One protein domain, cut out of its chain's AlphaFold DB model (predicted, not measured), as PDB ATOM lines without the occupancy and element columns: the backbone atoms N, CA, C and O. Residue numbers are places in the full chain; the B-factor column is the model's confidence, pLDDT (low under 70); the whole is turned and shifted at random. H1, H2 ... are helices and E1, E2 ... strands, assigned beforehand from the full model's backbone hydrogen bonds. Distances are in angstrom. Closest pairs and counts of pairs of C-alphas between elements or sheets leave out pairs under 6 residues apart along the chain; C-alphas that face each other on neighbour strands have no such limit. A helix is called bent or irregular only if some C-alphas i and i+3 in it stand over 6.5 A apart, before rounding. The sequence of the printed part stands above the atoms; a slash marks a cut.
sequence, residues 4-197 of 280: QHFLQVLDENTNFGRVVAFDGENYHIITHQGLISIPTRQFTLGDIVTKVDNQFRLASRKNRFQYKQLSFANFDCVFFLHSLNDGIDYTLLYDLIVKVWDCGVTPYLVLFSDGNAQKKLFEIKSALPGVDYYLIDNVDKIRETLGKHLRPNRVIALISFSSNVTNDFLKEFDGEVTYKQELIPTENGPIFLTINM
ATOM      1  N   GLN A   4     -28.937  16.880 -30.169       49.62
ATOM      2  CA  GLN A   4     -28.742  18.252 -29.680       49.62
ATOM      3  C   GLN A   4     -29.541  19.320 -30.447       49.62
ATOM      4  O   GLN A   4     -29.957  20.307 -29.844       49.62
ATOM      5  N   HIS A   5     -29.819  19.128 -31.739       52.50
ATOM      6  CA  HIS A   5     -30.504  20.153 -32.541       52.50
ATOM      7  C   HIS A   5     -32.011  20.250 -32.267       52.50
ATOM      8  O   HIS A   5     -32.582  21.331 -32.369       52.50
ATOM      9  N   PHE A   6     -32.664  19.159 -31.849       51.53
ATOM     10  CA  PHE A   6     -34.071  19.212 -31.425       51.53
ATOM     11  C   PHE A   6     -34.254  19.891 -30.063       51.53
ATOM     12  O   PHE A   6     -35.311  20.457 -29.790       51.53
ATOM     13  N   LEU A   7     -33.223  19.834 -29.217       48.66
ATOM     14  CA  LEU A   7     -33.258  20.332 -27.844       48.66
ATOM     15  C   LEU A   7     -33.148  21.858 -27.754       48.66
ATOM     16  O   LEU A   7     -33.601  22.429 -26.774       48.66
ATOM     17  N   GLN A   8     -32.655  22.541 -28.792       47.22
ATOM     18  CA  GLN A   8     -32.589  24.012 -28.814       47.22
ATOM     19  C   GLN A   8     -33.972  24.692 -28.811       47.22
ATOM     20  O   GLN A   8     -34.066  25.894 -28.571       47.22
ATOM     21  N   VAL A   9     -35.047  23.933 -29.058       45.75
ATOM     22  CA  VAL A   9     -36.441  24.409 -29.033       45.75
ATOM     23  C   VAL A   9     -37.165  24.005 -27.734       45.75
ATOM     24  O   VAL A   9     -38.266  24.484 -27.467       45.75
ATOM     25  N   LEU A  10     -36.571  23.135 -26.910       48.25
ATOM     26  CA  LEU A  10     -37.204  22.547 -25.728       48.25
ATOM     27  C   LEU A  10     -36.504  23.058 -24.462       48.25
ATOM     28  O   LEU A  10     -35.415  22.615 -24.120       48.25
ATOM     29  N   ASP A  11     -37.139  24.007 -23.776       48.03
ATOM     30  CA  ASP A  11     -36.662  24.592 -22.518       48.03
ATOM     31  C   ASP A  11     -36.531  23.506 -21.423       48.03
ATOM     32  O   ASP A  11     -37.413  22.649 -21.289       48.03
ATOM     33  N   GLU A  12     -35.441  23.515 -20.644       47.25
ATOM     34  CA  GLU A  12     -35.049  22.446 -19.696       47.25
ATOM     35  C   GLU A  12     -36.098  22.192 -18.597       47.25
ATOM     36  O   GLU A  12     -36.158  21.108 -18.020       47.25
ATOM     37  N   ASN A  13     -36.978  23.167 -18.348       47.53
ATOM     38  CA  ASN A  13     -38.079  23.069 -17.386       47.53
ATOM     39  C   ASN A  13     -39.394  22.547 -17.982       47.53
ATOM     40  O   ASN A  13     -40.429  22.568 -17.311       47.53
ATOM     41  N   THR A  14     -39.400  22.108 -19.242       56.94
ATOM     42  CA  THR A  14     -40.645  21.790 -19.935       56.94
ATOM     43  C   THR A  14     -40.871  20.299 -20.158       56.94
ATOM     44  O   THR A  14     -40.033  19.557 -20.668       56.94
ATOM     45  N   ASN A  15     -42.093  19.863 -19.846       77.38
ATOM     46  CA  ASN A  15     -42.608  18.530 -20.159       77.38
ATOM     47  C   ASN A  15     -42.948  18.362 -21.656       77.38
ATOM     48  O   ASN A  15     -43.773  17.512 -21.994       77.38
ATOM     49  N   PHE A  16     -42.391  19.180 -22.552       85.69
ATOM     50  CA  PHE A  16     -42.678  19.091 -23.980       85.69
ATOM     51  C   PHE A  16     -41.840  18.003 -24.653       85.69
ATOM     52  O   PHE A  16     -40.700  17.718 -24.283       85.69
ATOM     53  N   GLY A  17     -42.424  17.405 -25.679       90.38
ATOM     54  CA  GLY A  17     -41.751  16.534 -26.619       90.38
ATOM     55  C   GLY A  17     -42.268  16.770 -28.026       90.38
ATOM     56  O   GLY A  17     -43.292  17.429 -28.231       90.38
ATOM     57  N   ARG A  18     -41.566  16.211 -29.005       93.25
ATOM     58  CA  ARG A  18     -41.975  16.253 -30.405       93.25
ATOM     59  C   ARG A  18     -41.962  14.858 -30.997       93.25
ATOM     60  O   ARG A  18     -40.998  14.124 -30.807       93.25
ATOM     61  N   VAL A  19     -43.012  14.506 -31.727       93.25
ATOM     62  CA  VAL A  19     -43.058  13.266 -32.503       93.25
ATOM     63  C   VAL A  19     -42.136  13.426 -33.708       93.25
ATOM     64  O   VAL A  19     -42.399  14.252 -34.583       93.25
ATOM     65  N   VAL A  20     -41.042  12.671 -33.730       93.25
ATOM     66  CA  VAL A  20     -39.949  12.827 -34.702       93.25
ATOM     67  C   VAL A  20     -39.815  11.674 -35.676       93.25
ATOM     68  O   VAL A  20     -39.202  11.876 -36.709       93.25
ATOM     69  N   ALA A  21     -40.379  10.499 -35.406       90.50
ATOM     70  CA  ALA A  21     -40.359   9.400 -36.369       90.50
ATOM     71  C   ALA A  21     -41.521   8.431 -36.149       90.50
ATOM     72  O   ALA A  21     -42.105   8.382 -35.061       90.50
ATOM     73  N   PHE A  22     -41.823   7.651 -37.182       84.44
ATOM     74  CA  PHE A  22     -42.708   6.494 -37.127       84.44
ATOM     75  C   PHE A  22     -42.034   5.317 -37.838       84.44
ATOM     76  O   PHE A  22     -41.646   5.436 -38.999       84.44
ATOM     77  N   ASP A  23     -41.886   4.188 -37.145       79.38
ATOM     78  CA  ASP A  23     -41.192   3.001 -37.673       79.38
ATOM     79  C   ASP A  23     -42.130   1.950 -38.299       79.38
ATOM     80  O   ASP A  23     -41.669   0.906 -38.752       79.38
ATOM     81  N   GLY A  24     -43.436   2.232 -38.359       75.56
ATOM     82  CA  GLY A  24     -44.472   1.298 -38.815       75.56
ATOM     83  C   GLY A  24     -45.333   0.751 -37.676       75.56
ATOM     84  O   GLY A  24     -46.507   0.437 -37.889       75.56
ATOM     85  N   GLU A  25     -44.799   0.728 -36.456       78.75
ATOM     86  CA  GLU A  25     -45.493   0.236 -35.265       78.75
ATOM     87  C   GLU A  25     -45.596   1.311 -34.182       78.75
ATOM     88  O   GLU A  25     -46.673   1.543 -33.628       78.75
ATOM     89  N   ASN A  26     -44.493   2.008 -33.915       82.31
ATOM     90  CA  ASN A  26     -44.348   2.959 -32.828       82.31
ATOM     91  C   ASN A  26     -44.025   4.360 -33.342       82.31
ATOM     92  O   ASN A  26     -43.269   4.561 -34.296       82.31
ATOM     93  N   TYR A  27     -44.565   5.350 -32.639       86.25
ATOM     94  CA  TYR A  27     -44.125   6.730 -32.760       86.25
ATOM     95  C   TYR A  27     -42.982   7.000 -31.790       86.25
ATOM     96  O   TYR A  27     -43.046   6.638 -30.613       86.25
ATOM     97  N   HIS A  28     -41.962   7.695 -32.280       90.12
ATOM     98  CA  HIS A  28     -40.804   8.112 -31.501       90.12
ATOM     99  C   HIS A  28     -40.937   9.582 -31.129       90.12
ATOM    100  O   HIS A  28     -41.080  10.446 -31.998       90.12
ATOM    101  N   ILE A  29     -40.900   9.873 -29.833       90.31
ATOM    102  CA  ILE A  29     -40.982  11.220 -29.273       90.31
ATOM    103  C   ILE A  29     -39.618  11.606 -28.725       90.31
ATOM    104  O   ILE A  29     -39.096  10.937 -27.835       90.31
ATOM    105  N   ILE A  30     -39.067  12.718 -29.201       90.00
ATOM    106  CA  ILE A  30     -37.901  13.332 -28.573       90.00
ATOM    107  C   ILE A  30     -38.347  14.275 -27.458       90.00
ATOM    108  O   ILE A  30     -39.282  15.059 -27.626       90.00
ATOM    109  N   THR A  31     -37.682  14.190 -26.313       86.31
ATOM    110  CA  THR A  31     -37.880  15.046 -25.136       86.31
ATOM    111  C   THR A  31     -36.520  15.512 -24.615       86.31
ATOM    112  O   THR A  31     -35.491  14.976 -25.030       86.31
ATOM    113  N   HIS A  32     -36.494  16.435 -23.647       80.19
ATOM    114  CA  HIS A  32     -35.252  16.797 -22.946       80.19
ATOM    115  C   HIS A  32     -34.585  15.603 -22.229       80.19
ATOM    116  O   HIS A  32     -33.382  15.616 -21.997       80.19
ATOM    117  N   GLN A  33     -35.352  14.555 -21.908       77.56
ATOM    118  CA  GLN A  33     -34.871  13.331 -21.250       77.56
ATOM    119  C   GLN A  33     -34.354  12.283 -22.246       77.56
ATOM    120  O   GLN A  33     -33.877  11.229 -21.832       77.56
ATOM    121  N   GLY A  34     -34.469  12.550 -23.550       82.69
ATOM    122  CA  GLY A  34     -34.114  11.625 -24.621       82.69
ATOM    123  C   GLY A  34     -35.317  11.139 -25.431       82.69
ATOM    124  O   GLY A  34     -36.395  11.743 -25.419       82.69
ATOM    125  N   LEU A  35     -35.094  10.055 -26.178       86.25
ATOM    126  CA  LEU A  35     -36.050   9.462 -27.114       86.25
ATOM    127  C   LEU A  35     -36.945   8.433 -26.409       86.25
ATOM    128  O   LEU A  35     -36.449   7.569 -25.689       86.25
ATOM    129  N   ILE A  36     -38.255   8.515 -26.632       88.06
ATOM    130  CA  ILE A  36     -39.266   7.633 -26.042       88.06
ATOM    131  C   ILE A  36     -40.144   7.075 -27.162       88.06
ATOM    132  O   ILE A  36     -40.712   7.843 -27.935       88.06
ATOM    133  N   SER A  37     -40.302   5.755 -27.225       86.88
ATOM    134  CA  SER A  37     -41.169   5.087 -28.202       86.88
ATOM    135  C   SER A  37     -42.522   4.748 -27.584       86.88
ATOM    136  O   SER A  37     -42.588   4.261 -26.453       86.88
ATOM    137  N   ILE A  38     -43.606   4.998 -28.319       82.69
ATOM    138  CA  ILE A  38     -44.972   4.695 -27.883       82.69
ATOM    139  C   ILE A  38     -45.781   4.000 -28.995       82.69
ATOM    140  O   ILE A  38     -45.716   4.423 -30.148       82.69
ATOM    141  N   PRO A  39     -46.613   2.994 -28.667       75.12
ATOM    142  CA  PRO A  39     -47.332   2.182 -29.660       75.12
ATOM    143  C   PRO A  39     -48.633   2.812 -30.189       75.12
ATOM    144  O   PRO A  39     -49.388   2.189 -30.931       75.12
ATOM    145  N   THR A  40     -48.983   4.029 -29.764       67.94
ATOM    146  CA  THR A  40     -50.301   4.628 -30.042       67.94
ATOM    147  C   THR A  40     -50.331   5.431 -31.344       67.94
ATOM    148  O   THR A  40     -49.465   6.266 -31.578       67.94
ATOM    149  N   ARG A  41     -51.399   5.276 -32.144       66.06
ATOM    150  CA  ARG A  41     -51.682   6.086 -33.353       66.06
ATOM    151  C   ARG A  41     -52.408   7.409 -33.076       66.06
ATOM    152  O   ARG A  41     -52.934   8.031 -33.993       66.06
ATOM    153  N   GLN A  42     -52.491   7.835 -31.815       77.62
ATOM    154  CA  GLN A  42     -53.163   9.094 -31.454       77.62
ATOM    155  C   GLN A  42     -52.417  10.340 -31.946       77.62
ATOM    156  O   GLN A  42     -53.021  11.406 -32.079       77.62
ATOM    157  N   PHE A  43     -51.121  10.207 -32.221       88.25
ATOM    158  CA  PHE A  43     -50.282  11.294 -32.699       88.25
ATOM    159  C   PHE A  43     -49.921  11.122 -34.166       88.25
ATOM    160  O   PHE A  43     -50.156  10.087 -34.784       88.25
ATOM    161  N   THR A  44     -49.350  12.179 -34.718       91.12
ATOM    162  CA  THR A  44     -48.843  12.218 -36.075       91.12
ATOM    163  C   THR A  44     -47.449  12.827 -36.099       91.12
ATOM    164  O   THR A  44     -47.043  13.511 -35.157       91.12
ATOM    165  N   LEU A  45     -46.706  12.580 -37.175       92.56
ATOM    166  CA  LEU A  45     -45.353  13.097 -37.315       92.56
ATOM    167  C   LEU A  45     -45.341  14.631 -37.206       92.56
ATOM    168  O   LEU A  45     -46.169  15.316 -37.807       92.56
ATOM    169  N   GLY A  46     -44.418  15.172 -36.412       94.00
ATOM    170  CA  GLY A  46     -44.302  16.604 -36.155       94.00
ATOM    171  C   GLY A  46     -45.197  17.147 -35.036       94.00
ATOM    172  O   GLY A  46     -45.027  18.315 -34.674       94.00
ATOM    173  N   ASP A  47     -46.092  16.344 -34.445       94.69
ATOM    174  CA  ASP A  47     -46.889  16.758 -33.283       94.69
ATOM    175  C   ASP A  47     -46.005  17.205 -32.116       94.69
ATOM    176  O   ASP A  47     -44.987  16.587 -31.804       94.69
ATOM    177  N   ILE A  48     -46.436  18.272 -31.447       93.25
ATOM    178  CA  ILE A  48     -45.884  18.702 -30.165       93.25
ATOM    179  C   ILE A  48     -46.760  18.082 -29.082       93.25
ATOM    180  O   ILE A  48     -47.989  18.167 -29.136       93.25
ATOM    181  N   VAL A  49     -46.134  17.445 -28.102       91.62
ATOM    182  CA  VAL A  49     -46.814  16.754 -27.007       91.62
ATOM    183  C   VAL A  49     -46.320  17.262 -25.664       91.62
ATOM    184  O   VAL A  49     -45.185  17.704 -25.537       91.62
ATOM    185  N   THR A  50     -47.165  17.176 -24.645       90.06
ATOM    186  CA  THR A  50     -46.821  17.441 -23.244       90.06
ATOM    187  C   THR A  50     -46.951  16.172 -22.422       90.06
ATOM    188  O   THR A  50     -47.969  15.487 -22.531       90.06
ATOM    189  N   LYS A  51     -45.985  15.885 -21.553       84.75
ATOM    190  CA  LYS A  51     -46.063  14.802 -20.571       84.75
ATOM    191  C   LYS A  51     -46.752  15.299 -19.292       84.75
ATOM    192  O   LYS A  51     -46.253  16.192 -18.616       84.75
ATOM    193  N   VAL A  52     -47.903  14.721 -18.957       82.38
ATOM    194  CA  VAL A  52     -48.674  15.011 -17.736       82.38
ATOM    195  C   VAL A  52     -49.050  13.678 -17.101       82.38
ATOM    196  O   VAL A  52     -49.585  12.815 -17.789       82.38
ATOM    197  N   ASP A  53     -48.729  13.480 -15.820       80.75
ATOM    198  CA  ASP A  53     -49.018  12.238 -15.080       80.75
ATOM    199  C   ASP A  53     -48.554  10.964 -15.810       80.75
ATOM    200  O   ASP A  53     -49.252   9.956 -15.889       80.75
ATOM    201  N   ASN A  54     -47.351  11.028 -16.392       76.94
ATOM    202  CA  ASN A  54     -46.740   9.958 -17.184       76.94
ATOM    203  C   ASN A  54     -47.495   9.573 -18.477       76.94
ATOM    204  O   ASN A  54     -47.192   8.549 -19.084       76.94
ATOM    205  N   GLN A  55     -48.431  10.409 -18.932       82.75
ATOM    206  CA  GLN A  55     -49.118  10.273 -20.215       82.75
ATOM    207  C   GLN A  55     -48.785  11.444 -21.138       82.75
ATOM    208  O   GLN A  55     -48.664  12.589 -20.700       82.75
ATOM    209  N   PHE A  56     -48.661  11.171 -22.435       86.38
ATOM    210  CA  PHE A  56     -48.509  12.221 -23.438       86.38
ATOM    211  C   PHE A  56     -49.872  12.769 -23.851       86.38
ATOM    212  O   PHE A  56     -50.804  12.014 -24.122       86.38
ATOM    213  N   ARG A  57     -49.977  14.095 -23.923       88.12
ATOM    214  CA  ARG A  57     -51.145  14.823 -24.423       88.12
ATOM    215  C   ARG A  57     -50.740  15.707 -25.592       88.12
ATOM    216  O   ARG A  57     -49.667  16.301 -25.569       88.12
ATOM    217  N   LEU A  58     -51.601  15.784 -26.601       91.88
ATOM    218  CA  LEU A  58     -51.376  16.589 -27.799       91.88
ATOM    219  C   LEU A  58     -51.494  18.086 -27.474       91.88
ATOM    220  O   LEU A  58     -52.486  18.512 -26.883       91.88
ATOM    221  N   ALA A  59     -50.507  18.876 -27.893       91.50
ATOM    222  CA  ALA A  59     -50.601  20.331 -27.908       91.50
ATOM    223  C   ALA A  59     -51.300  20.827 -29.188       91.50
ATOM    224  O   ALA A  59     -51.419  20.105 -30.181       91.50
ATOM    225  N   SER A  60     -51.756  22.080 -29.183       91.88
ATOM    226  CA  SER A  60     -52.404  22.692 -30.345       91.88
ATOM    227  C   SER A  60     -51.507  22.634 -31.584       91.88
ATOM    228  O   SER A  60     -50.341  23.026 -31.542       91.88
ATOM    229  N   ARG A  61     -52.068  22.169 -32.703       94.50
ATOM    230  CA  ARG A  61     -51.363  22.107 -33.987       94.50
ATOM    231  C   ARG A  61     -51.406  23.465 -34.678       94.50
ATOM    232  O   ARG A  61     -52.473  24.065 -34.778       94.50
ATOM    233  N   LYS A  62     -50.273  23.901 -35.231       95.00
ATOM    234  CA  LYS A  62     -50.211  25.043 -36.157       95.00
ATOM    235  C   LYS A  62     -51.020  24.759 -37.427       95.00
ATOM    236  O   LYS A  62     -51.749  25.611 -37.914       95.00
ATOM    237  N   ASN A  63     -50.855  23.555 -37.964       97.12
ATOM    238  CA  ASN A  63     -51.542  23.018 -39.131       97.12
ATOM    239  C   ASN A  63     -51.437  21.490 -39.110       97.12
ATOM    240  O   ASN A  63     -50.670  20.916 -38.328       97.12
ATOM    241  N   ARG A  64     -52.223  20.834 -39.964       95.62
ATOM    242  CA  ARG A  64     -52.188  19.386 -40.143       95.62
ATOM    243  C   ARG A  64     -52.495  19.031 -41.584       95.62
ATOM    244  O   ARG A  64     -53.572  19.355 -42.069       95.62
ATOM    245  N   PHE A  65     -51.587  18.291 -42.196       95.88
ATOM    246  CA  PHE A  65     -51.819  17.621 -43.458       95.88
ATOM    247  C   PHE A  65     -52.407  16.236 -43.190       95.88
ATOM    248  O   PHE A  65     -51.922  15.517 -42.312       95.88
ATOM    249  N   GLN A  66     -53.445  15.860 -43.935       91.62
ATOM    250  CA  GLN A  66     -54.007  14.515 -43.902       91.62
ATOM    251  C   GLN A  66     -54.476  14.110 -45.302       91.62
ATOM    252  O   GLN A  66     -55.310  14.787 -45.903       91.62
ATOM    253  N   TYR A  67     -53.963  12.985 -45.795       87.62
ATOM    254  CA  TYR A  67     -54.350  12.394 -47.071       87.62
ATOM    255  C   TYR A  67     -54.218  10.869 -46.997       87.62
ATOM    256  O   TYR A  67     -53.120  10.344 -46.817       87.62
ATOM    257  N   LYS A  68     -55.337  10.144 -47.121       85.44
ATOM    258  CA  LYS A  68     -55.403   8.694 -46.856       85.44
ATOM    259  C   LYS A  68     -54.772   8.362 -45.486       85.44
ATOM    260  O   LYS A  68     -55.183   8.937 -44.478       85.44
ATOM    261  N   GLN A  69     -53.783   7.467 -45.451       78.75
ATOM    262  CA  GLN A  69     -53.046   7.079 -44.242       78.75
ATOM    263  C   GLN A  69     -51.910   8.052 -43.882       78.75
ATOM    264  O   GLN A  69     -51.336   7.952 -42.799       78.75
ATOM    265  N   LEU A  70     -51.575   9.001 -44.763       83.38
ATOM    266  CA  LEU A  70     -50.545   9.997 -44.498       83.38
ATOM    267  C   LEU A  70     -51.113  11.102 -43.618       83.38
ATOM    268  O   LEU A  70     -52.148  11.703 -43.921       83.38
ATOM    269  N   SER A  71     -50.410  11.400 -42.534       89.25
ATOM    270  CA  SER A  71     -50.729  12.513 -41.654       89.25
ATOM    271  C   SER A  71     -49.428  13.067 -41.085       89.25
ATOM    272  O   SER A  71     -48.535  12.300 -40.718       89.25
ATOM    273  N   PHE A  72     -49.332  14.391 -41.001       94.62
ATOM    274  CA  PHE A  72     -48.264  15.098 -40.294       94.62
ATOM    275  C   PHE A  72     -48.715  16.517 -39.923       94.62
ATOM    276  O   PHE A  72     -49.710  17.028 -40.444       94.62
ATOM    277  N   ALA A  73     -48.015  17.158 -38.991       96.19
ATOM    278  CA  ALA A  73     -48.410  18.443 -38.422       96.19
ATOM    279  C   ALA A  73     -47.216  19.366 -38.143       96.19
ATOM    280  O   ALA A  73     -46.061  18.942 -38.125       96.19
ATOM    281  N   ASN A  74     -47.524  20.639 -37.880       96.38
ATOM    282  CA  ASN A  74     -46.568  21.666 -37.454       96.38
ATOM    283  C   ASN A  74     -45.420  21.892 -38.448       96.38
ATOM    284  O   ASN A  74     -44.242  21.844 -38.085       96.38
ATOM    285  N   PHE A  75     -45.786  22.159 -39.702       96.50
ATOM    286  CA  PHE A  75     -44.855  22.456 -40.789       96.50
ATOM    287  C   PHE A  75     -45.016  23.895 -41.317       96.50
ATOM    288  O   PHE A  75     -46.012  24.580 -41.056       96.50
ATOM    289  N   ASP A  76     -44.004  24.397 -42.022       95.94
ATOM    290  CA  ASP A  76     -43.932  25.772 -42.535       95.94
ATOM    291  C   ASP A  76     -44.079  25.865 -44.054       95.94
ATOM    292  O   ASP A  76     -44.669  26.827 -44.543       95.94
ATOM    293  N   CYS A  77     -43.560  24.887 -44.794       94.38
ATOM    294  CA  CYS A  77     -43.750  24.743 -46.236       94.38
ATOM    295  C   CYS A  77     -43.643  23.276 -46.653       94.38
ATOM    296  O   CYS A  77     -43.185  22.437 -45.873       94.38
ATOM    297  N   VAL A  78     -44.084  22.977 -47.876       96.69
ATOM    298  CA  VAL A  78     -43.996  21.634 -48.459       96.69
ATOM    299  C   VAL A  78     -43.222  21.699 -49.763       96.69
ATOM    300  O   VAL A  78     -43.548  22.502 -50.637       96.69
ATOM    301  N   PHE A  79     -42.206  20.852 -49.888       97.06
ATOM    302  CA  PHE A  79     -41.499  20.584 -51.129       97.06
ATOM    303  C   PHE A  79     -41.942  19.229 -51.663       97.06
ATOM    304  O   PHE A  79     -41.760  18.202 -51.013       97.06
ATOM    305  N   PHE A  80     -42.516  19.242 -52.857       95.06
ATOM    306  CA  PHE A  80     -42.771  18.039 -53.632       95.06
ATOM    307  C   PHE A  80     -41.524  17.732 -54.448       95.06
ATOM    308  O   PHE A  80     -41.232  18.431 -55.420       95.06
ATOM    309  N   LEU A  81     -40.768  16.726 -54.018       94.12
ATOM    310  CA  LEU A  81     -39.548  16.309 -54.693       94.12
ATOM    311  C   LEU A  81     -39.903  15.336 -55.814       94.12
ATOM    312  O   LEU A  81     -40.597  14.341 -55.589       94.12
ATOM    313  N   HIS A  82     -39.432  15.613 -57.026       90.38
ATOM    314  CA  HIS A  82     -39.705  14.741 -58.161       90.38
ATOM    315  C   HIS A  82     -38.582  14.756 -59.197       90.38
ATOM    316  O   HIS A  82     -38.053  15.811 -59.540       90.38
ATOM    317  N   SER A  83     -38.247  13.585 -59.734       89.31
ATOM    318  CA  SER A  83     -37.322  13.452 -60.859       89.31
ATOM    319  C   SER A  83     -38.069  13.630 -62.172       89.31
ATOM    320  O   SER A  83     -39.009  12.904 -62.468       89.31
ATOM    321  N   LEU A  84     -37.606  14.548 -63.018       87.69
ATOM    322  CA  LEU A  84     -38.112  14.697 -64.378       87.69
ATOM    323  C   LEU A  84     -37.781  13.499 -65.264       87.69
ATOM    324  O   LEU A  84     -38.235  13.481 -66.395       87.69
ATOM    325  N   ASN A  85     -37.046  12.489 -64.816       81.81
ATOM    326  CA  ASN A  85     -36.882  11.262 -65.594       81.81
ATOM    327  C   ASN A  85     -38.018  10.270 -65.353       81.81
ATOM    328  O   ASN A  85     -38.376   9.523 -66.265       81.81
ATOM    329  N   ASP A  86     -38.682  10.375 -64.208       81.50
ATOM    330  CA  ASP A  86     -39.743   9.466 -63.810       81.50
ATOM    331  C   ASP A  86     -41.097   9.882 -64.413       81.50
ATOM    332  O   ASP A  86     -41.254  10.947 -65.037       81.50
ATOM    333  N   GLY A  87     -42.075   8.982 -64.306       77.81
ATOM    334  CA  GLY A  87     -43.471   9.273 -64.623       77.81
ATOM    335  C   GLY A  87     -44.128  10.078 -63.503       77.81
ATOM    336  O   GLY A  87     -43.854   9.843 -62.328       77.81
ATOM    337  N   ILE A  88     -45.025  10.997 -63.868       78.12
ATOM    338  CA  ILE A  88     -45.749  11.838 -62.906       78.12
ATOM    339  C   ILE A  88     -47.215  11.431 -62.889       78.12
ATOM    340  O   ILE A  88     -47.892  11.508 -63.917       78.12
ATOM    341  N   ASP A  89     -47.729  11.060 -61.718       83.88
ATOM    342  CA  ASP A  89     -49.173  11.029 -61.498       83.88
ATOM    343  C   ASP A  89     -49.661  12.450 -61.196       83.88
ATOM    344  O   ASP A  89     -49.631  12.927 -60.059       83.88
ATOM    345  N   TYR A  90     -50.090  13.148 -62.246       83.44
ATOM    346  CA  TYR A  90     -50.608  14.509 -62.139       83.44
ATOM    347  C   TYR A  90     -51.884  14.603 -61.297       83.44
ATOM    348  O   TYR A  90     -52.113  15.648 -60.691       83.44
ATOM    349  N   THR A  91     -52.695  13.540 -61.237       84.19
ATOM    350  CA  THR A  91     -53.940  13.536 -60.455       84.19
ATOM    351  C   THR A  91     -53.604  13.543 -58.974       84.19
ATOM    352  O   THR A  91     -54.036  14.425 -58.237       84.19
ATOM    353  N   LEU A  92     -52.745  12.613 -58.557       85.81
ATOM    354  CA  LEU A  92     -52.293  12.551 -57.179       85.81
ATOM    355  C   LEU A  92     -51.532  13.814 -56.771       85.81
ATOM    356  O   LEU A  92     -51.763  14.350 -55.690       85.81
ATOM    357  N   LEU A  93     -50.608  14.283 -57.613       87.62
ATOM    358  CA  LEU A  93     -49.830  15.479 -57.310       87.62
ATOM    359  C   LEU A  93     -50.748  16.695 -57.125       87.62
ATOM    360  O   LEU A  93     -50.566  17.452 -56.173       87.62
ATOM    361  N   TYR A  94     -51.764  16.845 -57.979       88.38
ATOM    362  CA  TYR A  94     -52.785  17.879 -57.832       88.38
ATOM    363  C   TYR A  94     -53.546  17.749 -56.504       88.38
ATOM    364  O   TYR A  94     -53.626  18.725 -55.757       88.38
ATOM    365  N   ASP A  95     -54.030  16.551 -56.161       89.50
ATOM    366  CA  ASP A  95     -54.757  16.305 -54.909       89.50
ATOM    367  C   ASP A  95     -53.917  16.656 -53.673       89.50
ATOM    368  O   ASP A  95     -54.398  17.316 -52.745       89.50
ATOM    369  N   LEU A  96     -52.640  16.261 -53.662       92.06
ATOM    370  CA  LEU A  96     -51.724  16.577 -52.568       92.06
ATOM    371  C   LEU A  96     -51.465  18.086 -52.475       92.06
ATOM    372  O   LEU A  96     -51.487  18.636 -51.375       92.06
ATOM    373  N   ILE A  97     -51.253  18.770 -53.604       92.44
ATOM    374  CA  ILE A  97     -51.044  20.226 -53.648       92.44
ATOM    375  C   ILE A  97     -52.264  20.968 -53.095       92.44
ATOM    376  O   ILE A  97     -52.107  21.842 -52.239       92.44
ATOM    377  N   VAL A  98     -53.474  20.584 -53.513       91.56
ATOM    378  CA  VAL A  98     -54.722  21.155 -52.985       91.56
ATOM    379  C   VAL A  98     -54.810  20.953 -51.475       91.56
ATOM    380  O   VAL A  98     -55.101  21.897 -50.744       91.56
ATOM    381  N   LYS A  99     -54.462  19.762 -50.974       94.25
ATOM    382  CA  LYS A  99     -54.440  19.495 -49.530       94.25
ATOM    383  C   LYS A  99     -53.421  20.342 -48.776       94.25
ATOM    384  O   LYS A  99     -53.686  20.734 -47.642       94.25
ATOM    385  N   VAL A 100     -52.274  20.658 -49.375       95.00
ATOM    386  CA  VAL A 100     -51.303  21.582 -48.770       95.00
ATOM    387  C   VAL A 100     -51.869  23.001 -48.690       95.00
ATOM    388  O   VAL A 100     -51.732  23.647 -47.647       95.00
ATOM    389  N   TRP A 101     -52.557  23.474 -49.732       93.31
ATOM    390  CA  TRP A 101     -53.239  24.771 -49.690       93.31
ATOM    391  C   TRP A 101     -54.361  24.816 -48.647       93.31
ATOM    392  O   TRP A 101     -54.444  25.805 -47.919       93.31
ATOM    393  N   ASP A 102     -55.146  23.742 -48.492       94.44
ATOM    394  CA  ASP A 102     -56.163  23.613 -47.430       94.44
ATOM    395  C   ASP A 102     -55.552  23.775 -46.022       94.44
ATOM    396  O   ASP A 102     -56.215  24.233 -45.091       94.44
ATOM    397  N   CYS A 103     -54.267  23.435 -45.855       95.31
ATOM    398  CA  CYS A 103     -53.530  23.618 -44.602       95.31
ATOM    399  C   CYS A 103     -53.066  25.066 -44.361       95.31
ATOM    400  O   CYS A 103     -52.449  25.335 -43.327       95.31
ATOM    401  N   GLY A 104     -53.293  25.985 -45.306       94.50
ATOM    402  CA  GLY A 104     -52.787  27.360 -45.259       94.50
ATOM    403  C   GLY A 104     -51.273  27.458 -45.462       94.50
ATOM    404  O   GLY A 104     -50.638  28.381 -44.950       94.50
ATOM    405  N   VAL A 105     -50.676  26.488 -46.160       94.56
ATOM    406  CA  VAL A 105     -49.229  26.392 -46.380       94.56
ATOM    407  C   VAL A 105     -48.912  26.465 -47.873       94.56
ATOM    408  O   VAL A 105     -49.713  26.057 -48.709       94.56
ATOM    409  N   THR A 106     -47.744  27.006 -48.226       89.94
ATOM    410  CA  THR A 106     -47.307  27.116 -49.624       89.94
ATOM    411  C   THR A 106     -46.619  25.824 -50.098       89.94
ATOM    412  O   THR A 106     -45.619  25.425 -49.485       89.94
ATOM    413  N   PRO A 107     -47.112  25.185 -51.175       94.88
ATOM    414  CA  PRO A 107     -46.442  24.084 -51.851       94.88
ATOM    415  C   PRO A 107     -45.430  24.602 -52.882       94.88
ATOM    416  O   PRO A 107     -45.697  25.575 -53.585       94.88
ATOM    417  N   TYR A 108     -44.296  23.917 -53.008       95.38
ATOM    418  CA  TYR A 108     -43.313  24.142 -54.068       95.38
ATOM    419  C   TYR A 108     -42.959  22.818 -54.736       95.38
ATOM    420  O   TYR A 108     -42.722  21.823 -54.051       95.38
ATOM    421  N   LEU A 109     -42.877  22.809 -56.064       94.62
ATOM    422  CA  LEU A 109     -42.313  21.683 -56.806       94.62
ATOM    423  C   LEU A 109     -40.788  21.825 -56.857       94.62
ATOM    424  O   LEU A 109     -40.276  22.875 -57.240       94.62
ATOM    425  N   VAL A 110     -40.050  20.780 -56.506       95.19
ATOM    426  CA  VAL A 110     -38.590  20.724 -56.655       95.19
ATOM    427  C   VAL A 110     -38.279  19.593 -57.625       95.19
ATOM    428  O   VAL A 110     -38.430  18.414 -57.308       95.19
ATOM    429  N   LEU A 111     -37.918  19.982 -58.843       93.00
ATOM    430  CA  LEU A 111     -37.842  19.115 -60.009       93.00
ATOM    431  C   LEU A 111     -36.380  18.846 -60.356       93.00
ATOM    432  O   LEU A 111     -35.650  19.775 -60.692       93.00
ATOM    433  N   PHE A 112     -35.966  17.588 -60.306       91.25
ATOM    434  CA  PHE A 112     -34.600  17.158 -60.597       91.25
ATOM    435  C   PHE A 112     -34.473  16.770 -62.070       91.25
ATOM    436  O   PHE A 112     -35.346  16.084 -62.596       91.25
ATOM    437  N   SER A 113     -33.416  17.199 -62.753       88.06
ATOM    438  CA  SER A 113     -33.190  16.899 -64.171       88.06
ATOM    439  C   SER A 113     -31.745  16.513 -64.449       88.06
ATOM    440  O   SER A 113     -30.833  17.040 -63.827       88.06
ATOM    441  N   ASP A 114     -31.547  15.658 -65.449       80.94
ATOM    442  CA  ASP A 114     -30.244  15.278 -66.001       80.94
ATOM    443  C   ASP A 114     -29.883  16.014 -67.310       80.94
ATOM    444  O   ASP A 114     -28.838  15.744 -67.903       80.94
ATOM    445  N   GLY A 115     -30.730  16.941 -67.781       72.88
ATOM    446  CA  GLY A 115     -30.451  17.765 -68.963       72.88
ATOM    447  C   GLY A 115     -31.567  17.850 -70.008       72.88
ATOM    448  O   GLY A 115     -31.498  18.726 -70.870       72.88
ATOM    449  N   ASN A 116     -32.628  17.031 -69.939       68.88
ATOM    450  CA  ASN A 116     -33.775  17.125 -70.864       68.88
ATOM    451  C   ASN A 116     -35.089  17.554 -70.183       68.88
ATOM    452  O   ASN A 116     -36.087  16.834 -70.169       68.88
ATOM    453  N   ALA A 117     -35.101  18.764 -69.615       78.62
ATOM    454  CA  ALA A 117     -36.227  19.253 -68.817       78.62
ATOM    455  C   ALA A 117     -37.353  19.926 -69.626       78.62
ATOM    456  O   ALA A 117     -38.485  19.996 -69.157       78.62
ATOM    457  N   GLN A 118     -37.077  20.464 -70.821       79.94
ATOM    458  CA  GLN A 118     -37.962  21.463 -71.450       79.94
ATOM    459  C   GLN A 118     -39.377  20.948 -71.741       79.94
ATOM    460  O   GLN A 118     -40.353  21.619 -71.404       79.94
ATOM    461  N   LYS A 119     -39.495  19.751 -72.333       80.81
ATOM    462  CA  LYS A 119     -40.797  19.169 -72.684       80.81
ATOM    463  C   LYS A 119     -41.626  18.854 -71.434       80.81
ATOM    464  O   LYS A 119     -42.761  19.308 -71.331       80.81
ATOM    465  N   LYS A 120     -41.045  18.150 -70.458       82.88
ATOM    466  CA  LYS A 120     -41.740  17.792 -69.211       82.88
ATOM    467  C   LYS A 120     -42.068  19.015 -68.351       82.88
ATOM    468  O   LYS A 120     -43.149  19.084 -67.781       82.88
ATOM    469  N   LEU A 121     -41.201  20.029 -68.317       85.81
ATOM    470  CA  LEU A 121     -41.508  21.297 -67.646       85.81
ATOM    471  C   LEU A 121     -42.722  21.993 -68.265       85.81
ATOM    472  O   LEU A 121     -43.526  22.568 -67.536       85.81
ATOM    473  N   PHE A 122     -42.864  21.960 -69.592       84.56
ATOM    474  CA  PHE A 122     -44.038  22.521 -70.260       84.56
ATOM    475  C   PHE A 122     -45.324  21.765 -69.891       84.56
ATOM    476  O   PHE A 122     -46.344  22.395 -69.607       84.56
ATOM    477  N   GLU A 123     -45.268  20.433 -69.837       84.69
ATOM    478  CA  GLU A 123     -46.389  19.584 -69.408       84.69
ATOM    479  C   GLU A 123     -46.802  19.888 -67.958       84.69
ATOM    480  O   GLU A 123     -47.969  20.186 -67.709       84.69
ATOM    481  N   ILE A 124     -45.843  19.935 -67.023       85.75
ATOM    482  CA  ILE A 124     -46.093  20.260 -65.608       85.75
ATOM    483  C   ILE A 124     -46.716  21.648 -65.458       85.75
ATOM    484  O   ILE A 124     -47.710  21.800 -64.755       85.75
ATOM    485  N   LYS A 125     -46.176  22.658 -66.147       84.75
ATOM    486  CA  LYS A 125     -46.719  24.027 -66.113       84.75
ATOM    487  C   LYS A 125     -48.155  24.104 -66.612       84.75
ATOM    488  O   LYS A 125     -48.932  24.909 -66.108       84.75
ATOM    489  N   SER A 126     -48.482  23.298 -67.617       86.25
ATOM    490  CA  SER A 126     -49.823  23.253 -68.193       86.25
ATOM    491  C   SER A 126     -50.805  22.536 -67.265       86.25
ATOM    492  O   SER A 126     -51.950  22.964 -67.145       86.25
ATOM    493  N   ALA A 127     -50.358  21.472 -66.591       84.12
ATOM    494  CA  ALA A 127     -51.175  20.689 -65.668       84.12
ATOM    495  C   ALA A 127     -51.382  21.374 -64.305       84.12
ATOM    496  O   ALA A 127     -52.446  21.235 -63.707       84.12
ATOM    497  N   LEU A 128     -50.383  22.115 -63.813       85.00
ATOM    498  CA  LEU A 128     -50.360  22.715 -62.474       85.00
ATOM    499  C   LEU A 128     -50.129  24.238 -62.535       85.00
ATOM    500  O   LEU A 128     -49.100  24.739 -62.068       85.00
ATOM    501  N   PRO A 129     -51.069  25.008 -63.114       81.75
ATOM    502  CA  PRO A 129     -50.934  26.456 -63.195       81.75
ATOM    503  C   PRO A 129     -50.937  27.092 -61.796       81.75
ATOM    504  O   PRO A 129     -51.793  26.795 -60.966       81.75
ATOM    505  N   GLY A 130     -49.993  28.004 -61.547       82.06
ATOM    506  CA  GLY A 130     -49.904  28.759 -60.290       82.06
ATOM    507  C   GLY A 130     -49.110  28.081 -59.168       82.06
ATOM    508  O   GLY A 130     -49.039  28.632 -58.073       82.06
ATOM    509  N   VAL A 131     -48.494  26.924 -59.427       87.56
ATOM    510  CA  VAL A 131     -47.578  26.275 -58.483       87.56
ATOM    511  C   VAL A 131     -46.141  26.686 -58.805       87.56
ATOM    512  O   VAL A 131     -45.652  26.461 -59.914       87.56
ATOM    513  N   ASP A 132     -45.461  27.291 -57.832       91.25
ATOM    514  CA  ASP A 132     -44.048  27.645 -57.960       91.25
ATOM    515  C   ASP A 132     -43.184  26.381 -58.048       91.25
ATOM    516  O   ASP A 132     -43.392  25.408 -57.315       91.25
ATOM    517  N   TYR A 133     -42.176  26.412 -58.920       92.31
ATOM    518  CA  TYR A 133     -41.251  25.301 -59.105       92.31
ATOM    519  C   TYR A 133     -39.787  25.751 -59.094       92.31
ATOM    520  O   TYR A 133     -39.451  26.872 -59.481       92.31
ATOM    521  N   TYR A 134     -38.917  24.830 -58.695       94.06
ATOM    522  CA  TYR A 134     -37.466  24.922 -58.783       94.06
ATOM    523  C   TYR A 134     -36.953  23.805 -59.673       94.06
ATOM    524  O   TYR A 134     -37.378  22.662 -59.530       94.06
ATOM    525  N   LEU A 135     -36.046  24.139 -60.585       92.88
ATOM    526  CA  LEU A 135     -35.321  23.153 -61.374       92.88
ATOM    527  C   LEU A 135     -33.951  22.936 -60.731       92.88
ATOM    528  O   LEU A 135     -33.213  23.899 -60.543       92.88
ATOM    529  N   ILE A 136     -33.640  21.685 -60.415       92.50
ATOM    530  CA  ILE A 136     -32.345  21.229 -59.920       92.50
ATOM    531  C   ILE A 136     -31.702  20.401 -61.033       92.50
ATOM    532  O   ILE A 136     -32.068  19.249 -61.254       92.50
ATOM    533  N   ASP A 137     -30.780  21.010 -61.769       89.38
ATOM    534  CA  ASP A 137     -29.945  20.350 -62.785       89.38
ATOM    535  C   ASP A 137     -28.585  19.898 -62.225       89.38
ATOM    536  O   ASP A 137     -27.874  19.107 -62.840       89.38
ATOM    537  N   ASN A 138     -28.235  20.390 -61.038       89.19
ATOM    538  CA  ASN A 138     -27.072  19.991 -60.268       89.19
ATOM    539  C   ASN A 138     -27.434  19.970 -58.776       89.19
ATOM    540  O   ASN A 138     -27.826  20.998 -58.213       89.19
ATOM    541  N   VAL A 139     -27.287  18.804 -58.145       86.62
ATOM    542  CA  VAL A 139     -27.591  18.590 -56.723       86.62
ATOM    543  C   VAL A 139     -26.748  19.479 -55.804       86.62
ATOM    544  O   VAL A 139     -27.302  20.066 -54.879       86.62
ATOM    545  N   ASP A 140     -25.488  19.754 -56.154       88.06
ATOM    546  CA  ASP A 140     -24.590  20.618 -55.368       88.06
ATOM    547  C   ASP A 140     -25.125  22.063 -55.236       88.06
ATOM    548  O   ASP A 140     -24.717  22.843 -54.371       88.06
ATOM    549  N   LYS A 141     -26.050  22.465 -56.120       89.75
ATOM    550  CA  LYS A 141     -26.649  23.809 -56.155       89.75
ATOM    551  C   LYS A 141     -28.007  23.900 -55.463       89.75
ATOM    552  O   LYS A 141     -28.651  24.955 -55.518       89.75
ATOM    553  N   ILE A 142     -28.463  22.841 -54.790       93.31
ATOM    554  CA  ILE A 142     -29.759  22.831 -54.093       93.31
ATOM    555  C   ILE A 142     -29.836  23.961 -53.060       93.31
ATOM    556  O   ILE A 142     -30.835  24.684 -53.004       93.31
ATOM    557  N   ARG A 143     -28.768  24.166 -52.279       92.31
ATOM    558  CA  ARG A 143     -28.717  25.214 -51.245       92.31
ATOM    559  C   ARG A 143     -28.828  26.622 -51.822       92.31
ATOM    560  O   ARG A 143     -29.561  27.443 -51.277       92.31
ATOM    561  N   GLU A 144     -28.136  26.891 -52.926       93.12
ATOM    562  CA  GLU A 144     -28.208  28.175 -53.634       93.12
ATOM    563  C   GLU A 144     -29.625  28.410 -54.175       93.12
ATOM    564  O   GLU A 144     -30.241  29.444 -53.910       93.12
ATOM    565  N   THR A 145     -30.179  27.406 -54.857       94.88
ATOM    566  CA  THR A 145     -31.478  27.494 -55.538       94.88
ATOM    567  C   THR A 145     -32.642  27.683 -54.561       94.88
ATOM    568  O   THR A 145     -33.557  28.471 -54.811       94.88
ATOM    569  N   LEU A 146     -32.612  26.984 -53.422       95.69
ATOM    570  CA  LEU A 146     -33.694  26.989 -52.432       95.69
ATOM    571  C   LEU A 146     -33.442  27.931 -51.248       95.69
ATOM    572  O   LEU A 146     -34.292  28.030 -50.360       95.69
ATOM    573  N   GLY A 147     -32.319  28.657 -51.232       92.81
ATOM    574  CA  GLY A 147     -31.799  29.378 -50.065       92.81
ATOM    575  C   GLY A 147     -32.804  30.270 -49.330       92.81
ATOM    576  O   GLY A 147     -32.805  30.320 -48.101       92.81
ATOM    577  N   LYS A 148     -33.745  30.912 -50.041       91.00
ATOM    578  CA  LYS A 148     -34.774  31.768 -49.413       91.00
ATOM    579  C   LYS A 148     -35.709  31.024 -48.444       91.00
ATOM    580  O   LYS A 148     -36.301  31.663 -47.566       91.00
ATOM    581  N   HIS A 149     -35.829  29.706 -48.598       92.94
ATOM    582  CA  HIS A 149     -36.701  28.835 -47.808       92.94
ATOM    583  C   HIS A 149     -35.973  28.116 -46.670       92.94
ATOM    584  O   HIS A 149     -36.607  27.793 -45.666       92.94
ATOM    585  N   LEU A 150     -34.658  27.906 -46.796       93.38
ATOM    586  CA  LEU A 150     -33.819  27.075 -45.918       93.38
ATOM    587  C   LEU A 150     -33.416  27.788 -44.613       93.38
ATOM    588  O   LEU A 150     -32.251  27.813 -44.226       93.38
ATOM    589  N   ARG A 151     -34.378  28.420 -43.939       91.75
ATOM    590  CA  ARG A 151     -34.119  29.179 -42.708       91.75
ATOM    591  C   ARG A 151     -34.030  28.259 -41.481       91.75
ATOM    592  O   ARG A 151     -34.782  27.284 -41.424       91.75
ATOM    593  N   PRO A 152     -33.215  28.616 -40.469       90.94
ATOM    594  CA  PRO A 152     -33.196  27.928 -39.183       90.94
ATOM    595  C   PRO A 152     -34.590  27.773 -38.570       90.94
ATOM    596  O   PRO A 152     -35.426  28.675 -38.692       90.94
ATOM    597  N   ASN A 153     -34.822  26.652 -37.883       83.94
ATOM    598  CA  ASN A 153     -36.054  26.338 -37.141       83.94
ATOM    599  C   ASN A 153     -37.340  26.240 -37.980       83.94
ATOM    600  O   ASN A 153     -38.413  26.037 -37.414       83.94
ATOM    601  N   ARG A 154     -37.259  26.350 -39.312       93.19
ATOM    602  CA  ARG A 154     -38.393  26.039 -40.187       93.19
ATOM    603  C   ARG A 154     -38.510  24.547 -40.407       93.19
ATOM    604  O   ARG A 154     -37.516  23.876 -40.650       93.19
ATOM    605  N   VAL A 155     -39.736  24.052 -40.395       95.62
ATOM    606  CA  VAL A 155     -40.051  22.657 -40.683       95.62
ATOM    607  C   VAL A 155     -40.523  22.561 -42.128       95.62
ATOM    608  O   VAL A 155     -41.603  23.047 -42.470       95.62
ATOM    609  N   ILE A 156     -39.708  21.953 -42.982       97.25
ATOM    610  CA  ILE A 156     -39.985  21.790 -44.410       97.25
ATOM    611  C   ILE A 156     -40.388  20.339 -44.645       97.25
ATOM    612  O   ILE A 156     -39.567  19.440 -44.482       97.25
ATOM    613  N   ALA A 157     -41.643  20.097 -45.019       96.88
ATOM    614  CA  ALA A 157     -42.075  18.750 -45.372       96.88
ATOM    615  C   ALA A 157     -41.590  18.396 -46.782       96.88
ATOM    616  O   ALA A 157     -41.860  19.134 -47.727       96.88
ATOM    617  N   LEU A 158     -40.879  17.282 -46.917       96.12
ATOM    618  CA  LEU A 158     -40.423  16.715 -48.179       96.12
ATOM    619  C   LEU A 158     -41.365  15.569 -48.541       96.12
ATOM    620  O   LEU A 158     -41.298  14.503 -47.934       96.12
ATOM    621  N   ILE A 159     -42.254  15.794 -49.506       93.75
ATOM    622  CA  ILE A 159     -43.106  14.740 -50.059       93.75
ATOM    623  C   ILE A 159     -42.452  14.270 -51.352       93.75
ATOM    624  O   ILE A 159     -42.334  15.042 -52.301       93.75
ATOM    625  N   SER A 160     -42.018  13.016 -51.385       89.12
ATOM    626  CA  SER A 160     -41.342  12.434 -52.543       89.12
ATOM    627  C   SER A 160     -42.017  11.146 -52.977       89.12
ATOM    628  O   SER A 160     -42.528  10.396 -52.148       89.12
ATOM    629  N   PHE A 161     -41.961  10.875 -54.276       80.50
ATOM    630  CA  PHE A 161     -42.388   9.609 -54.877       80.50
ATOM    631  C   PHE A 161     -41.233   8.623 -55.090       80.50
ATOM    632  O   PHE A 161     -41.437   7.519 -55.587       80.50
ATOM    633  N   SER A 162     -40.013   9.044 -54.755       82.25
ATOM    634  CA  SER A 162     -38.786   8.284 -54.946       82.25
ATOM    635  C   SER A 162     -37.860   8.516 -53.762       82.25
ATOM    636  O   SER A 162     -37.357   9.626 -53.551       82.25
ATOM    637  N   SER A 163     -37.599   7.456 -52.998       80.12
ATOM    638  CA  SER A 163     -36.637   7.498 -51.894       80.12
ATOM    639  C   SER A 163     -35.233   7.924 -52.356       80.12
ATOM    640  O   SER A 163     -34.524   8.593 -51.608       80.12
ATOM    641  N   ASN A 164     -34.851   7.638 -53.609       83.69
ATOM    642  CA  ASN A 164     -33.570   8.080 -54.175       83.69
ATOM    643  C   ASN A 164     -33.477   9.607 -54.254       83.69
ATOM    644  O   ASN A 164     -32.496  10.178 -53.794       83.69
ATOM    645  N   VAL A 165     -34.526  10.272 -54.754       88.38
ATOM    646  CA  VAL A 165     -34.559  11.740 -54.856       88.38
ATOM    647  C   VAL A 165     -34.491  12.384 -53.472       88.38
ATOM    648  O   VAL A 165     -33.782  13.371 -53.283       88.38
ATOM    649  N   THR A 166     -35.188  11.817 -52.485       90.19
ATOM    650  CA  THR A 166     -35.121  12.295 -51.096       90.19
ATOM    651  C   THR A 166     -33.714  12.153 -50.526       90.19
ATOM    652  O   THR A 166     -33.208  13.087 -49.910       90.19
ATOM    653  N   ASN A 167     -33.064  11.011 -50.752       87.81
ATOM    654  CA  ASN A 167     -31.709  10.765 -50.271       87.81
ATOM    655  C   ASN A 167     -30.695  11.697 -50.938       87.81
ATOM    656  O   ASN A 167     -29.854  12.265 -50.250       87.81
ATOM    657  N   ASP A 168     -30.786  11.896 -52.251       88.75
ATOM    658  CA  ASP A 168     -29.898  12.810 -52.972       88.75
ATOM    659  C   ASP A 168     -30.100  14.261 -52.530       88.75
ATOM    660  O   ASP A 168     -29.126  14.977 -52.324       88.75
ATOM    661  N   PHE A 169     -31.345  14.673 -52.275       93.19
ATOM    662  CA  PHE A 169     -31.627  15.968 -51.664       93.19
ATOM    663  C   PHE A 169     -30.988  16.101 -50.277       93.19
ATOM    664  O   PHE A 169     -30.381  17.125 -49.984       93.19
ATOM    665  N   LEU A 170     -31.135  15.097 -49.409       91.94
ATOM    666  CA  LEU A 170     -30.695  15.177 -48.013       91.94
ATOM    667  C   LEU A 170     -29.183  15.053 -47.828       91.94
ATOM    668  O   LEU A 170     -28.668  15.629 -46.871       91.94
ATOM    669  N   LYS A 171     -28.467  14.388 -48.743       90.62
ATOM    670  CA  LYS A 171     -26.993  14.341 -48.737       90.62
ATOM    671  C   LYS A 171     -26.378  15.739 -48.747       90.62
ATOM    672  O   LYS A 171     -25.437  15.984 -48.001       90.62
ATOM    673  N   GLU A 172     -26.968  16.678 -49.486       91.38
ATOM    674  CA  GLU A 172     -26.537  18.085 -49.501       91.38
ATOM    675  C   GLU A 172     -26.684  18.788 -48.148       91.38
ATOM    676  O   GLU A 172     -26.140  19.874 -47.933       91.38
ATOM    677  N   PHE A 173     -27.438  18.192 -47.227       90.56
ATOM    678  CA  PHE A 173     -27.711  18.693 -45.886       90.56
ATOM    679  C   PHE A 173     -27.121  17.823 -44.775       90.56
ATOM    680  O   PHE A 173     -27.541  17.969 -43.627       90.56
ATOM    681  N   ASP A 174     -26.182  16.933 -45.113       86.88
ATOM    682  CA  ASP A 174     -25.591  15.962 -44.183       86.88
ATOM    683  C   ASP A 174     -26.660  15.101 -43.480       86.88
ATOM    684  O   ASP A 174     -26.497  14.647 -42.344       86.88
ATOM    685  N   GLY A 175     -27.800  14.915 -44.153       83.38
ATOM    686  CA  GLY A 175     -28.952  14.170 -43.675       83.38
ATOM    687  C   GLY A 175     -29.038  12.796 -44.326       83.38
ATOM    688  O   GLY A 175     -28.746  12.623 -45.507       83.38
ATOM    689  N   GLU A 176     -29.512  11.822 -43.559       79.88
ATOM    690  CA  GLU A 176     -29.789  10.473 -44.040       79.88
ATOM    691  C   GLU A 176     -31.152  10.026 -43.521       79.88
ATOM    692  O   GLU A 176     -31.487  10.252 -42.354       79.88
ATOM    693  N   VAL A 177     -31.930   9.396 -44.400       78.12
ATOM    694  CA  VAL A 177     -33.231   8.840 -44.043       78.12
ATOM    695  C   VAL A 177     -33.027   7.506 -43.325       78.12
ATOM    696  O   VAL A 177     -32.601   6.524 -43.924       78.12
ATOM    697  N   THR A 178     -33.351   7.470 -42.038       77.31
ATOM    698  CA  THR A 178     -33.395   6.275 -41.191       77.31
ATOM    699  C   THR A 178     -34.781   5.618 -41.203       77.31
ATOM    700  O   THR A 178     -34.880   4.393 -41.143       77.31
ATOM    701  N   TYR A 179     -35.857   6.403 -41.299       73.56
ATOM    702  CA  TYR A 179     -37.237   5.901 -41.310       73.56
ATOM    703  C   TYR A 179     -37.994   6.407 -42.535       73.56
ATOM    704  O   TYR A 179     -37.741   7.505 -43.016       73.56
ATOM    705  N   LYS A 180     -39.015   5.668 -42.994       74.88
ATOM    706  CA  LYS A 180     -39.888   6.134 -44.094       74.88
ATOM    707  C   LYS A 180     -40.505   7.514 -43.830       74.88
ATOM    708  O   LYS A 180     -40.831   8.231 -44.777       74.88
ATOM    709  N   GLN A 181     -40.716   7.836 -42.552       85.25
ATOM    710  CA  GLN A 181     -41.316   9.078 -42.093       85.25
ATOM    711  C   GLN A 181     -40.606   9.576 -40.832       85.25
ATOM    712  O   GLN A 181     -40.754   8.984 -39.757       85.25
ATOM    713  N   GLU A 182     -39.860  10.673 -40.943       91.19
ATOM    714  CA  GLU A 182     -39.143  11.256 -39.806       91.19
ATOM    715  C   GLU A 182     -38.874  12.758 -39.940       91.19
ATOM    716  O   GLU A 182     -39.065  13.364 -40.990       91.19
ATOM    717  N   LEU A 183     -38.425  13.369 -38.845       93.88
ATOM    718  CA  LEU A 183     -37.861  14.706 -38.806       93.88
ATOM    719  C   LEU A 183     -36.333  14.603 -38.760       93.88
ATOM    720  O   LEU A 183     -35.771  14.020 -37.834       93.88
ATOM    721  N   ILE A 184     -35.669  15.254 -39.708       91.94
ATOM    722  CA  ILE A 184     -34.217  15.302 -39.858       91.94
ATOM    723  C   ILE A 184     -33.771  16.753 -39.648       91.94
ATOM    724  O   ILE A 184     -34.032  17.610 -40.498       91.94
ATOM    725  N   PRO A 185     -33.151  17.082 -38.506       90.88
ATOM    726  CA  PRO A 185     -32.629  18.414 -38.259       90.88
ATOM    727  C   PRO A 185     -31.331  18.615 -39.044       90.88
ATOM    728  O   PRO A 185     -30.537  17.687 -39.180       90.88
ATOM    729  N   THR A 186     -31.093  19.840 -39.504       90.00
ATOM    730  CA  THR A 186     -29.828  20.224 -40.147       90.00
ATOM    731  C   THR A 186     -29.044  21.190 -39.265       90.00
ATOM    732  O   THR A 186     -29.619  21.898 -38.430       90.00
ATOM    733  N   GLU A 187     -27.724  21.241 -39.438       85.88
ATOM    734  CA  GLU A 187     -26.894  22.207 -38.722       85.88
ATOM    735  C   GLU A 187     -27.213  23.638 -39.193       85.88
ATOM    736  O   GLU A 187     -27.096  23.958 -40.375       85.88
ATOM    737  N   ASN A 188     -27.625  24.511 -38.263       83.88
ATOM    738  CA  ASN A 188     -27.964  25.919 -38.526       83.88
ATOM    739  C   ASN A 188     -28.974  26.133 -39.675       83.88
ATOM    740  O   ASN A 188     -28.952  27.167 -40.346       83.88
ATOM    741  N   GLY A 189     -29.872  25.172 -39.896       89.62
ATOM    742  CA  GLY A 189     -30.798  25.172 -41.024       89.62
ATOM    743  C   GLY A 189     -32.197  24.663 -40.664       89.62
ATOM    744  O   GLY A 189     -32.584  24.642 -39.488       89.62
ATOM    745  N   PRO A 190     -33.009  24.317 -41.674       94.50
ATOM    746  CA  PRO A 190     -34.349  23.800 -41.449       94.50
ATOM    747  C   PRO A 190     -34.331  22.402 -40.814       94.50
ATOM    748  O   PRO A 190     -33.313  21.714 -40.742       94.50
ATOM    749  N   ILE A 191     -35.509  21.968 -40.386       95.12
ATOM    750  CA  ILE A 191     -35.817  20.585 -40.039       95.12
ATOM    751  C   ILE A 191     -36.621  20.009 -41.202       95.12
ATOM    752  O   ILE A 191     -37.692  20.526 -41.526       95.12
ATOM    753  N   PHE A 192     -36.132  18.948 -41.827       95.94
ATOM    754  CA  PHE A 192     -36.855  18.269 -42.893       95.94
ATOM    755  C   PHE A 192     -37.795  17.227 -42.313       95.94
ATOM    756  O   PHE A 192     -37.367  16.384 -41.541       95.94
ATOM    757  N   LEU A 193     -39.071  17.282 -42.672       95.88
ATOM    758  CA  LEU A 193     -40.045  16.243 -42.355       95.88
ATOM    759  C   LEU A 193     -40.210  15.378 -43.602       95.88
ATOM    760  O   LEU A 193     -40.812  15.819 -44.574       95.88
ATOM    761  N   THR A 194     -39.642  14.182 -43.609       93.06
ATOM    762  CA  THR A 194     -39.637  13.306 -44.781       93.06
ATOM    763  C   THR A 194     -40.920  12.487 -44.848       93.06
ATOM    764  O   THR A 194     -41.370  11.924 -43.854       93.06
ATOM    765  N   ILE A 195     -41.527  12.436 -46.033       88.81
ATOM    766  CA  ILE A 195     -42.637  11.551 -46.378       88.81
ATOM    767  C   ILE A 195     -42.291  10.918 -47.724       88.81
ATOM    768  O   ILE A 195     -42.538  11.497 -48.785       88.81
ATOM    769  N   ASN A 196     -41.717   9.717 -47.678       82.94
ATOM    770  CA  ASN A 196     -41.480   8.935 -48.885       82.94
ATOM    771  C   ASN A 196     -42.740   8.138 -49.211       82.94
ATOM    772  O   ASN A 196     -43.087   7.160 -48.546       82.94
ATOM    773  N   MET A 197     -43.443   8.594 -50.240       77.62
ATOM    774  CA  MET A 197     -44.508   7.856 -50.889       77.62
ATOM    775  C   MET A 197     -43.850   6.900 -51.880       77.62
ATOM    776  O   MET A 197     -43.854   7.149 -53.082       77.62
TER     777      MET A 197
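This is residues 4 to 197 of the 280 residues of an uncharacterized protein of Bacilli bacterium (UniProt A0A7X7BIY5). Two lobes follow each other along the longest axis: a small one of antiparallel strands E1 to E5 with H1 beside them, and a larger one whose parallel strands E8, E9, E10, E11 and E13 have H2 over one face and H5 over the other. E12 bridges the lobes, pairing with E1 and E13, while the hairpin of E6 and E7 packs on H2 through E6. The printed part has 194 residues with five named helices and thirteen named strands, in the order H1, E1 to E8, H2, E9, H3, E10, H4, E11, H5, E12, E13, and its class is mixed. Eleven strands form a branched, mixed, strongly twisted sheet; E6 and E7 form an antiparallel one. The whole is compact, with a radius of gyration of the C-alphas of 17.1 A, and elongated, spanning 58 by 32 by 27 A.

H1 is residues 4 to 7, from C-alpha 4 at (-28.742, 18.252, -29.680). E1 is 16 to 22, 18.2 A long; E2 27 to 31, E3 34 to 38, E4 48 to 52, E5 55 to 58, E6 64 to 67 and E7 70 to 73. E8 is 77 to 83, 19.6 A, H2 90 to 102, 18.2 A, and E9 106 to 112, 19.5 A. H3 is 118 to 127, E10 132 to 136, H4 139 to 146, E11 155 to 160, H5 163 to 171, E12 181 to 185 and E13 191 to 196, ending at (-41.480, 8.935, -48.885). H4 is irregular, with C-alphas 140 and 143 7.4 A apart.

E1, E2 and E3 form a meander, each strand the antiparallel neighbour of the one before (N 18 to O 30, 2.9 A; N 29 to O 36, 2.8 A). With E4, antiparallel to E1 (N 17 to O 49, 2.8 A), they make a Greek key, the fourth strand beside the first. E5 is an edge strand beside E4 (N 50 to O 57, 2.8 A). H1 is on the sheet at a height of 5.6 A, over none of its strands, on the opposite face from H2. E12 is antiparallel to E1 (N 183 to O 20, 2.7 A) and to E13 (N 184 to O 192, 2.7 A). E8, H2, E9 and E9, H3, E10 are strand-helix-strand units, parallel neighbours with a helix between, both crossovers right-handed (N 80 to O 108, 2.9 A; N 111 to O 134, 2.8 A). E11 is parallel to E8 (N 79 to O 157, 2.8 A) and E13 (N 158 to O 193, 2.8 A). H2 lies over E8 and E9 at a height of 10.0 A; its closest C-alphas to E6, of Val 100 and Phe 65, are 6.6 A apart. E6 and E7 are a hairpin (N 65 to O 72, 2.9 A). H3 and H4 only graze the sheet; H5 is on it, its closest C-alphas to E13 being Ser 163 and Asn 196, 5.9 A apart. H4 and H5 only just touch, with 3 pairs of C-alphas within 8 A, closest at Val 139 and Phe 169, 7.0 A. Every O i to N i+4 pair is within hydrogen-bond range in H2, H3 and H5, 2 of 4 in H4; H1 is too short for one.

The two farthest C-alphas, of Asp 53 and Lys 119, are 58.6 A apart. The printed part has no cut and no long link. Its mean pLDDT is 85.9; residues 4 to 14, 40 to 41 and 116 are under 70.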